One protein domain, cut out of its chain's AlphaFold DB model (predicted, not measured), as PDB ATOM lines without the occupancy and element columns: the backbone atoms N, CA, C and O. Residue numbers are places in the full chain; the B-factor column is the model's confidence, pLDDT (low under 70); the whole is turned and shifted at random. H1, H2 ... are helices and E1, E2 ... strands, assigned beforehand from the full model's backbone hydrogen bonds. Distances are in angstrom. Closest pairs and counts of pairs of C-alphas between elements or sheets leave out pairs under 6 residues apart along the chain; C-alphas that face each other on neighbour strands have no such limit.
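This is residues 4 to 71 of the 82 residues of an uncharacterized protein of Pseudomonas sp. CM27 (UniProt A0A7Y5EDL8). A long helix, H1, has the short helix H2 folded back beside it, and a second short helix, H3, crosses H1 near its first half. H3 packs on both H1 and E1, the first strand of a small two-stranded hairpin, E1 and E2. You have 68 residues printed, with three named helices followed by two named strands, in the order H1, H2, H3, E1, E2; the sheet has the order E1 - E2 and is antiparallel. The class is mixed, helices and strands. The whole is compact, with a radius of gyration of the C-alphas of 10.9 A, and rounded, spanning 34 by 26 by 19 A.

Start with H1, residues 4 to 21, and H2, residues 25 to 31: they form a helical hairpin, running opposite ways at a steep tilt of 39 degrees. H1 touches H2 with its residues 11 to 15 alone; the closest C-alphas are those of Val 14 and Ser 31, 6.9 A apart. Next comes H3, residues 34 to 41, which touches residues 7 to 12 of H1 alone, with the C-alphas of Ile 8 and Ala 36 closest at 5.3 A. The lines of H1 and H3 are about perpendicular, at 76 degrees. H2 and H3 are apart. Look then at E1, residues 48 to 52: its closest C-alpha to H3 is that of Val 50, 6.0 A from that of Asp 38. E1 and E2, residues 58 to 62, are a hairpin of antiparallel neighbours at 166 degrees, and you will find N 49 and O 61 within hydrogen-bond range at 2.8 A, and N 59 and O 51 at 2.8 A. H1 is apart from both strands. In H1, H2 and H3 every O i to N i+4 pair is within hydrogen-bond range.

Find C-alpha 4 at (107.261, 231.511, 264.243); from there H1 runs 26.0 A to C-alpha 21 at (86.769, 223.421, 278.025). H2 measures 9.9 A from C-alpha 25 to C-alpha 31, and H3 10.3 A from C-alpha 34 to C-alpha 41. E1 goes from C-alpha 48 to C-alpha 52 and E2 from C-alpha 58 to C-alpha 62, each 13.6 A long; E2 ends at (86.660, 221.463, 264.374).

Look for the two C-alphas farthest apart at Ser 55 and Pro 70, 34.2 A from each other. The printed part has no cut, and no link between named elements is long; the link from H3 to E1 is short, and the other three are tight. The mean pLDDT of the printed part is 87.4, and residue 4 alone is under 70.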
ATOM      1  N   TYR A   4     108.230 232.373 264.911       58.78
ATOM      2  CA  TYR A   4     107.261 231.511 264.243       58.78
ATOM      3  C   TYR A   4     106.983 230.192 264.984       58.78
ATOM      4  O   TYR A   4     105.859 229.699 264.966       58.78
ATOM      5  N   ALA A   5     107.993 229.615 265.644       70.00
ATOM      6  CA  ALA A   5     107.806 228.389 266.420       70.00
ATOM      7  C   ALA A   5     107.014 228.668 267.706       70.00
ATOM      8  O   ALA A   5     106.090 227.927 268.026       70.00
ATOM      9  N   SER A   6     107.305 229.785 268.383       82.56
ATOM     10  CA  SER A   6     106.587 230.183 269.599       82.56
ATOM     11  C   SER A   6     105.121 230.531 269.344       82.56
ATOM     12  O   SER A   6     104.279 230.230 270.185       82.56
ATOM     13  N   ASP A   7     104.792 231.112 268.188       89.50
ATOM     14  CA  ASP A   7     103.407 231.469 267.862       89.50
ATOM     15  C   ASP A   7     102.538 230.228 267.603       89.50
ATOM     16  O   ASP A   7     101.398 230.159 268.067       89.50
ATOM     17  N   ILE A   8     103.089 229.217 266.916       91.56
ATOM     18  CA  ILE A   8     102.410 227.931 266.687       91.56
ATOM     19  C   ILE A   8     102.268 227.157 267.999       91.56
ATOM     20  O   ILE A   8     101.197 226.617 268.269       91.56
ATOM     21  N   ASP A   9     103.309 227.133 268.832       93.06
ATOM     22  CA  ASP A   9     103.277 226.472 270.140       93.06
ATOM     23  C   ASP A   9     102.253 227.128 271.082       93.06
ATOM     24  O   ASP A   9     101.530 226.436 271.803       93.06
ATOM     25  N   ASN A  10     102.142 228.460 271.058       91.88
ATOM     26  CA  ASN A  10     101.102 229.182 271.787       91.88
ATOM     27  C   ASN A  10      99.704 228.849 271.241       91.88
ATOM     28  O   ASN A  10      98.799 228.519 272.006       91.88
ATOM     29  N   ALA A  11      99.522 228.865 269.915       92.88
ATOM     30  CA  ALA A  11      98.253 228.478 269.300       92.88
ATOM     31  C   ALA A  11      97.855 227.040 269.665       92.88
ATOM     32  O   ALA A  11      96.683 226.786 269.941       92.88
ATOM     33  N   LEU A  12      98.813 226.111 269.713       93.75
ATOM     34  CA  LEU A  12      98.574 224.720 270.089       93.75
ATOM     35  C   LEU A  12      98.087 224.608 271.537       93.75
ATOM     36  O   LEU A  12      97.091 223.930 271.780       93.75
ATOM     37  N   GLN A  13      98.727 225.308 272.476       92.81
ATOM     38  CA  GLN A  13      98.296 225.350 273.879       92.81
ATOM     39  C   GLN A  13      96.880 225.915 274.030       92.81
ATOM     40  O   GLN A  13      96.045 225.334 274.726       92.81
ATOM     41  N   VAL A  14      96.576 227.017 273.337       92.06
ATOM     42  CA  VAL A  14      95.234 227.614 273.354       92.06
ATOM     43  C   VAL A  14      94.210 226.625 272.795       92.06
ATOM     44  O   VAL A  14      93.198 226.357 273.436       92.06
ATOM     45  N   VAL A  15      94.474 226.036 271.626       91.81
ATOM     46  CA  VAL A  15      93.567 225.079 270.974       91.81
ATOM     47  C   VAL A  15      93.359 223.822 271.826       91.81
ATOM     48  O   VAL A  15      92.233 223.328 271.901       91.81
ATOM     49  N   ALA A  16      94.392 223.341 272.524       91.62
ATOM     50  CA  ALA A  16      94.291 222.224 273.462       91.62
ATOM     51  C   ALA A  16      93.358 222.551 274.632       91.62
ATOM     52  O   ALA A  16      92.412 221.809 274.899       91.62
ATOM     53  N   ARG A  17      93.525 223.728 275.243       89.56
ATOM     54  CA  ARG A  17      92.638 224.209 276.308       89.56
ATOM     55  C   ARG A  17      91.181 224.332 275.845       89.56
ATOM     56  O   ARG A  17      90.267 224.034 276.613       89.56
ATOM     57  N   GLN A  18      90.949 224.763 274.603       87.31
ATOM     58  CA  GLN A  18      89.604 224.855 274.015       87.31
ATOM     59  C   GLN A  18      88.988 223.479 273.725       87.31
ATOM     60  O   GLN A  18      87.766 223.333 273.785       87.31
ATOM     61  N   ALA A  19      89.801 222.468 273.403       86.12
ATOM     62  CA  ALA A  19      89.313 221.105 273.203       86.12
ATOM     63  C   ALA A  19      88.746 220.506 274.503       86.12
ATOM     64  O   ALA A  19      87.740 219.803 274.454       86.12
ATOM     65  N   GLU A  20      89.334 220.844 275.655       85.50
ATOM     66  CA  GLU A  20      88.885 220.385 276.979       85.50
ATOM     67  C   GLU A  20      87.699 221.187 277.530       85.50
ATOM     68  O   GLU A  20      86.755 220.618 278.075       85.50
ATOM     69  N   ASN A  21      87.736 222.516 277.387       85.31
ATOM     70  CA  ASN A  21      86.769 223.421 278.025       85.31
ATOM     71  C   ASN A  21      85.585 223.806 277.122       85.31
ATOM     72  O   ASN A  21      84.664 224.499 277.561       85.31
ATOM     73  N   GLY A  22      85.593 223.352 275.867       80.88
ATOM     74  CA  GLY A  22      84.647 223.769 274.839       80.88
ATOM     75  C   GLY A  22      85.077 225.061 274.140       80.88
ATOM     76  O   GLY A  22      85.724 225.928 274.720       80.88
ATOM     77  N   LEU A  23      84.704 225.187 272.862       80.19
ATOM     78  CA  LEU A  23      85.153 226.280 271.998       80.19
ATOM     79  C   LEU A  23      84.539 227.635 272.395       80.19
ATOM     80  O   LEU A  23      83.349 227.874 272.184       80.19
ATOM     81  N   ASN A  24      85.389 228.557 272.837       84.69
ATOM     82  CA  ASN A  24      85.112 229.972 273.034       84.69
ATOM     83  C   ASN A  24      85.916 230.812 272.029       84.69
ATOM     84  O   ASN A  24      87.118 231.026 272.174       84.69
ATOM     85  N   LEU A  25      85.227 231.322 271.006       78.62
ATOM     86  CA  LEU A  25      85.847 232.117 269.943       78.62
ATOM     87  C   LEU A  25      86.477 233.419 270.446       78.62
ATOM     88  O   LEU A  25      87.487 233.835 269.894       78.62
ATOM     89  N   LYS A  26      85.915 234.046 271.485       82.44
ATOM     90  CA  LYS A  26      86.453 235.298 272.025       82.44
ATOM     91  C   LYS A  26      87.797 235.062 272.719       82.44
ATOM     92  O   LYS A  26      88.744 235.794 272.479       82.44
ATOM     93  N   ASP A  27      87.880 234.008 273.527       83.81
ATOM     94  CA  ASP A  27      89.122 233.614 274.211       83.81
ATOM     95  C   ASP A  27      90.208 233.195 273.203       83.81
ATOM     96  O   ASP A  27      91.381 233.534 273.349       83.81
ATOM     97  N   LEU A  28      89.797 232.526 272.120       84.00
ATOM     98  CA  LEU A  28      90.665 232.195 270.992       84.00
ATOM     99  C   LEU A  28      91.195 233.460 270.285       84.00
ATOM    100  O   LEU A  28      92.374 233.525 269.959       84.00
ATOM    101  N   GLU A  29      90.344 234.463 270.050       84.00
ATOM    102  CA  GLU A  29      90.718 235.753 269.441       84.00
ATOM    103  C   GLU A  29      91.628 236.611 270.324       84.00
ATOM    104  O   GLU A  29      92.480 237.329 269.805       84.00
ATOM    105  N   GLU A  30      91.482 236.530 271.644       86.44
ATOM    106  CA  GLU A  30      92.322 237.269 272.591       86.44
ATOM    107  C   GLU A  30      93.685 236.589 272.831       86.44
ATOM    108  O   GLU A  30      94.665 237.275 273.125       86.44
ATOM    109  N   SER A  31      93.771 235.261 272.682       86.81
ATOM    110  CA  SER A  31      94.965 234.478 273.050       86.81
ATOM    111  C   SER A  31      95.871 234.093 271.874       86.81
ATOM    112  O   SER A  31      96.998 233.641 272.087       86.81
ATOM    113  N   THR A  32      95.401 234.213 270.629       89.50
ATOM    114  CA  THR A  32      96.178 233.841 269.437       89.50
ATOM    115  C   THR A  32      95.790 234.669 268.209       89.50
ATOM    116  O   THR A  32      94.867 235.476 268.246       89.50
ATOM    117  N   THR A  33      96.520 234.497 267.105       90.06
ATOM    118  CA  THR A  33      96.277 235.196 265.837       90.06
ATOM    119  C   THR A  33      95.730 234.246 264.777       90.06
ATOM    120  O   THR A  33      95.918 233.028 264.835       90.06
ATOM    121  N   PHE A  34      95.076 234.810 263.757       89.75
ATOM    122  CA  PHE A  34      94.647 234.030 262.598       89.75
ATOM    123  C   PHE A  34      95.837 233.335 261.926       89.75
ATOM    124  O   PHE A  34      95.736 232.169 261.570       89.75
ATOM    125  N   GLU A  35      96.960 234.037 261.769       91.50
ATOM    126  CA  GLU A  35      98.167 233.528 261.122       91.50
ATOM    127  C   GLU A  35      98.747 232.319 261.877       91.50
ATOM    128  O   GLU A  35      99.123 231.329 261.249       91.50
ATOM    129  N   ALA A  36      98.748 232.355 263.213       92.50
ATOM    130  CA  ALA A  36      99.202 231.237 264.037       92.50
ATOM    131  C   ALA A  36      98.244 230.035 263.964       92.50
ATOM    132  O   ALA A  36      98.690 228.894 263.830       92.50
ATOM    133  N   LEU A  37      96.929 230.277 263.978       91.62
ATOM    134  CA  LEU A  37      95.917 229.229 263.807       91.62
ATOM    135  C   LEU A  37      95.953 228.603 262.408       91.62
ATOM    136  O   LEU A  37      95.807 227.390 262.273       91.62
ATOM    137  N   ASP A  38      96.150 229.408 261.365       92.56
ATOM    138  CA  ASP A  38      96.257 228.940 259.983       92.56
ATOM    139  C   ASP A  38      97.518 228.090 259.805       92.56
ATOM    140  O   ASP A  38      97.448 227.001 259.231       92.56
ATOM    141  N   ALA A  39      98.644 228.524 260.375       92.88
ATOM    142  CA  ALA A  39      99.866 227.733 260.409       92.88
ATOM    143  C   ALA A  39      99.665 226.411 261.166       92.88
ATOM    144  O   ALA A  39      99.973 225.353 260.619       92.88
ATOM    145  N   LEU A  40      99.083 226.450 262.371       92.94
ATOM    146  CA  LEU A  40      98.798 225.262 263.181       92.94
ATOM    147  C   LEU A  40      97.861 224.278 262.464       92.94
ATOM    148  O   LEU A  40      98.096 223.073 262.497       92.94
ATOM    149  N   SER A  41      96.838 224.765 261.756       91.88
ATOM    150  CA  SER A  41      95.914 223.901 261.005       91.88
ATOM    151  C   SER A  41      96.614 223.069 259.919       91.88
ATOM    152  O   SER A  41      96.122 222.015 259.522       91.88
ATOM    153  N   LYS A  42      97.795 223.511 259.462       91.94
ATOM    154  CA  LYS A  42      98.602 222.850 258.426       91.94
ATOM    155  C   LYS A  42      99.664 221.909 258.993       91.94
ATOM    156  O   LYS A  42     100.259 221.161 258.224       91.94
ATOM    157  N   THR A  43      99.918 221.921 260.305       90.31
ATOM    158  CA  THR A  43     100.933 221.046 260.920       90.31
ATOM    159  C   THR A  43     100.425 219.630 261.182       90.31
ATOM    160  O   THR A  43     101.227 218.729 261.413       90.31
ATOM    161  N   GLY A  44      99.104 219.425 261.182       89.75
ATOM    162  CA  GLY A  44      98.490 218.152 261.569       89.75
ATOM    163  C   GLY A  44      98.509 217.883 263.078       89.75
ATOM    164  O   GLY A  44      98.167 216.781 263.497       89.75
ATOM    165  N   MET A  45      98.882 218.867 263.905       93.38
ATOM    166  CA  MET A  45      98.883 218.748 265.372       93.38
ATOM    167  C   MET A  45      97.475 218.829 265.978       93.38
ATOM    168  O   MET A  45      97.244 218.313 267.067       93.38
ATOM    169  N   ALA A  46      96.523 219.446 265.282       91.38
ATOM    170  CA  ALA A  46      95.127 219.532 265.695       91.38
ATOM    171  C   ALA A  46      94.213 219.515 264.464       91.38
ATOM    172  O   ALA A  46      94.581 220.017 263.403       91.38
ATOM    173  N   ASN A  47      93.018 218.932 264.599       90.69
ATOM    174  CA  ASN A  47      92.123 218.699 263.466       90.69
ATOM    175  C   ASN A  47      91.011 219.759 263.371       90.69
ATOM    176  O   ASN A  47      89.839 219.513 263.685       90.69
ATOM    177  N   PHE A  48      91.385 220.965 262.951       91.69
ATOM    178  CA  PHE A  48      90.466 222.088 262.771       91.69
ATOM    179  C   PHE A  48      90.728 222.835 261.463       91.69
ATOM    180  O   PHE A  48      91.791 222.725 260.859       91.69
ATOM    181  N   VAL A  49      89.749 223.636 261.049       90.50
ATOM    182  CA  VAL A  49      89.899 224.643 260.000       90.50
ATOM    183  C   VAL A  49      89.720 226.035 260.580       90.50
ATOM    184  O   VAL A  49      88.851 226.271 261.428       90.50
ATOM    185  N   VAL A  50      90.513 226.971 260.070       91.12
ATOM    186  CA  VAL A  50      90.318 228.398 260.291       91.12
ATOM    187  C   VAL A  50      90.151 229.093 258.943       91.12
ATOM    188  O   VAL A  50      90.871 228.821 257.988       91.12
ATOM    189  N   THR A  51      89.148 229.956 258.817       90.31
ATOM    190  CA  THR A  51      88.876 230.694 257.575       90.31
ATOM    191  C   THR A  51      88.768 232.174 257.877       90.31
ATOM    192  O   THR A  51      87.951 232.565 258.708       90.31
ATOM    193  N   ARG A  52      89.551 233.005 257.185       88.12
ATOM    194  CA  ARG A  52      89.447 234.466 257.264       88.12
ATOM    195  C   ARG A  52      88.390 234.972 256.290       88.12
ATOM    196  O   ARG A  52      88.378 234.589 255.123       88.12
ATOM    197  N   PHE A  53      87.515 235.848 256.763       86.81
ATOM    198  CA  PHE A  53      86.555 236.566 255.933       86.81
ATOM    199  C   PHE A  53      87.141 237.888 255.436       86.81
ATOM    200  O   PHE A  53      88.011 238.481 256.074       86.81
ATOM    201  N   ALA A  54      86.580 238.409 254.340       84.00
ATOM    202  CA  ALA A  54      86.937 239.721 253.792       84.00
ATOM    203  C   ALA A  54      86.738 240.877 254.795       84.00
ATOM    204  O   ALA A  54      87.400 241.902 254.695       84.00
ATOM    205  N   SER A  55      85.869 240.702 255.798       82.75
ATOM    206  CA  SER A  55      85.645 241.676 256.874       82.75
ATOM    207  C   SER A  55      86.748 241.695 257.942       82.75
ATOM    208  O   SER A  55      86.603 242.394 258.940       82.75
ATOM    209  N   GLY A  56      87.786 240.863 257.815       78.38
ATOM    210  CA  GLY A  56      88.859 240.719 258.804       78.38
ATOM    211  C   GLY A  56      88.540 239.783 259.975       78.38
ATOM    212  O   GLY A  56      89.456 239.408 260.700       78.38
ATOM    213  N   ARG A  57      87.282 239.348 260.130       82.25
ATOM    214  CA  ARG A  57      86.892 238.301 261.092       82.25
ATOM    215  C   ARG A  57      87.376 236.939 260.611       82.25
ATOM    216  O   ARG A  57      87.505 236.734 259.405       82.25
ATOM    217  N   TYR A  58      87.546 235.982 261.514       86.19
ATOM    218  CA  TYR A  58      87.799 234.597 261.134       86.19
ATOM    219  C   TYR A  58      86.834 233.630 261.816       86.19
ATOM    220  O   TYR A  58      86.184 233.944 262.808       86.19
ATOM    221  N   ARG A  59      86.682 232.449 261.221       86.44
ATOM    222  CA  ARG A  59      85.866 231.356 261.743       86.44
ATOM    223  C   ARG A  59      86.760 230.183 262.063       86.44
ATOM    224  O   ARG A  59      87.454 229.704 261.175       86.44
ATOM    225  N   PHE A  60      86.665 229.692 263.289       89.75
ATOM    226  CA  PHE A  60      87.249 228.427 263.702       89.75
ATOM    227  C   PHE A  60      86.177 227.330 263.674       89.75
ATOM    228  O   PHE A  60      85.027 227.559 264.065       89.75
ATOM    229  N   ARG A  61      86.532 226.137 263.197       88.06
ATOM    230  CA  ARG A  61      85.660 224.960 263.231       88.06
ATOM    231  C   ARG A  61      86.498 223.690 263.366       88.06
ATOM    232  O   ARG A  61      87.395 223.461 262.565       88.06
ATOM    233  N   TRP A  62      86.131 222.824 264.302       88.88
ATOM    234  CA  TRP A  62      86.660 221.463 264.374       88.88
ATOM    235  C   TRP A  62      86.176 220.618 263.188       88.88
ATOM    236  O   TRP A  62      84.995 220.663 262.839       88.88
ATOM    237  N   ILE A  63      87.074 219.857 262.554       85.06
ATOM    238  CA  ILE A  63      86.714 218.975 261.426       85.06
ATOM    239  C   ILE A  63      85.972 217.722 261.933       85.06
ATOM    240  O   ILE A  63      85.151 217.156 261.214       85.06
ATOM    241  N   ALA A  64      86.205 217.332 263.188       82.81
ATOM    242  CA  ALA A  64      85.548 216.224 263.879       82.81
ATOM    243  C   ALA A  64      85.261 216.605 265.349       82.81
ATOM    244  O   ALA A  64      85.043 217.780 265.652       82.81
ATOM    245  N   SER A  65      85.273 215.635 266.269       79.69
ATOM    246  CA  SER A  65      85.295 215.927 267.708       79.69
ATOM    247  C   SER A  65      86.500 216.811 268.052       79.69
ATOM    248  O   SER A  65      87.563 216.597 267.467       79.69
ATOM    249  N   PRO A  66      86.381 217.776 268.979       78.62
ATOM    250  CA  PRO A  66      87.520 218.556 269.452       78.62
ATOM    251  C   PRO A  66      88.581 217.620 270.034       78.62
ATOM    252  O   PRO A  66      88.343 216.982 271.055       78.62
ATOM    253  N   HIS A  67      89.719 217.483 269.358       83.12
ATOM    254  CA  HIS A  67      90.848 216.711 269.866       83.12
ATOM    255  C   HIS A  67      92.161 217.223 269.284       83.12
ATOM    256  O   HIS A  67      92.234 217.679 268.135       83.12
ATOM    257  N   ILE A  68      93.198 217.127 270.109       92.44
ATOM    258  CA  ILE A  68      94.584 217.278 269.690       92.44
ATOM    259  C   ILE A  68      95.037 215.943 269.092       92.44
ATOM    260  O   ILE A  68      94.648 214.873 269.555       92.44
ATOM    261  N   MET A  69      95.796 216.004 268.004       92.06
ATOM    262  CA  MET A  69      96.341 214.815 267.348       92.06
ATOM    263  C   MET A  69      97.589 214.340 268.106       92.06
ATOM    264  O   MET A  69      98.237 215.161 268.756       92.06
ATOM    265  N   PRO A  70      98.029 213.074 267.959       93.06
ATOM    266  CA  PRO A  70      99.212 212.568 268.667       93.06
ATOM    267  C   PRO A  70     100.474 213.434 268.504       93.06
ATOM    268  O   PRO A  70     101.234 213.615 269.450       93.06
ATOM    269  N   ALA A  71     100.672 214.033 267.325       92.00
ATOM    270  CA  ALA A  71     101.778 214.960 267.076       92.00
ATOM    271  C   ALA A  71     101.677 216.254 267.908       92.00
ATOM    272  O   ALA A  71     102.688 216.784 268.361       92.00
TER     273      ALA A  71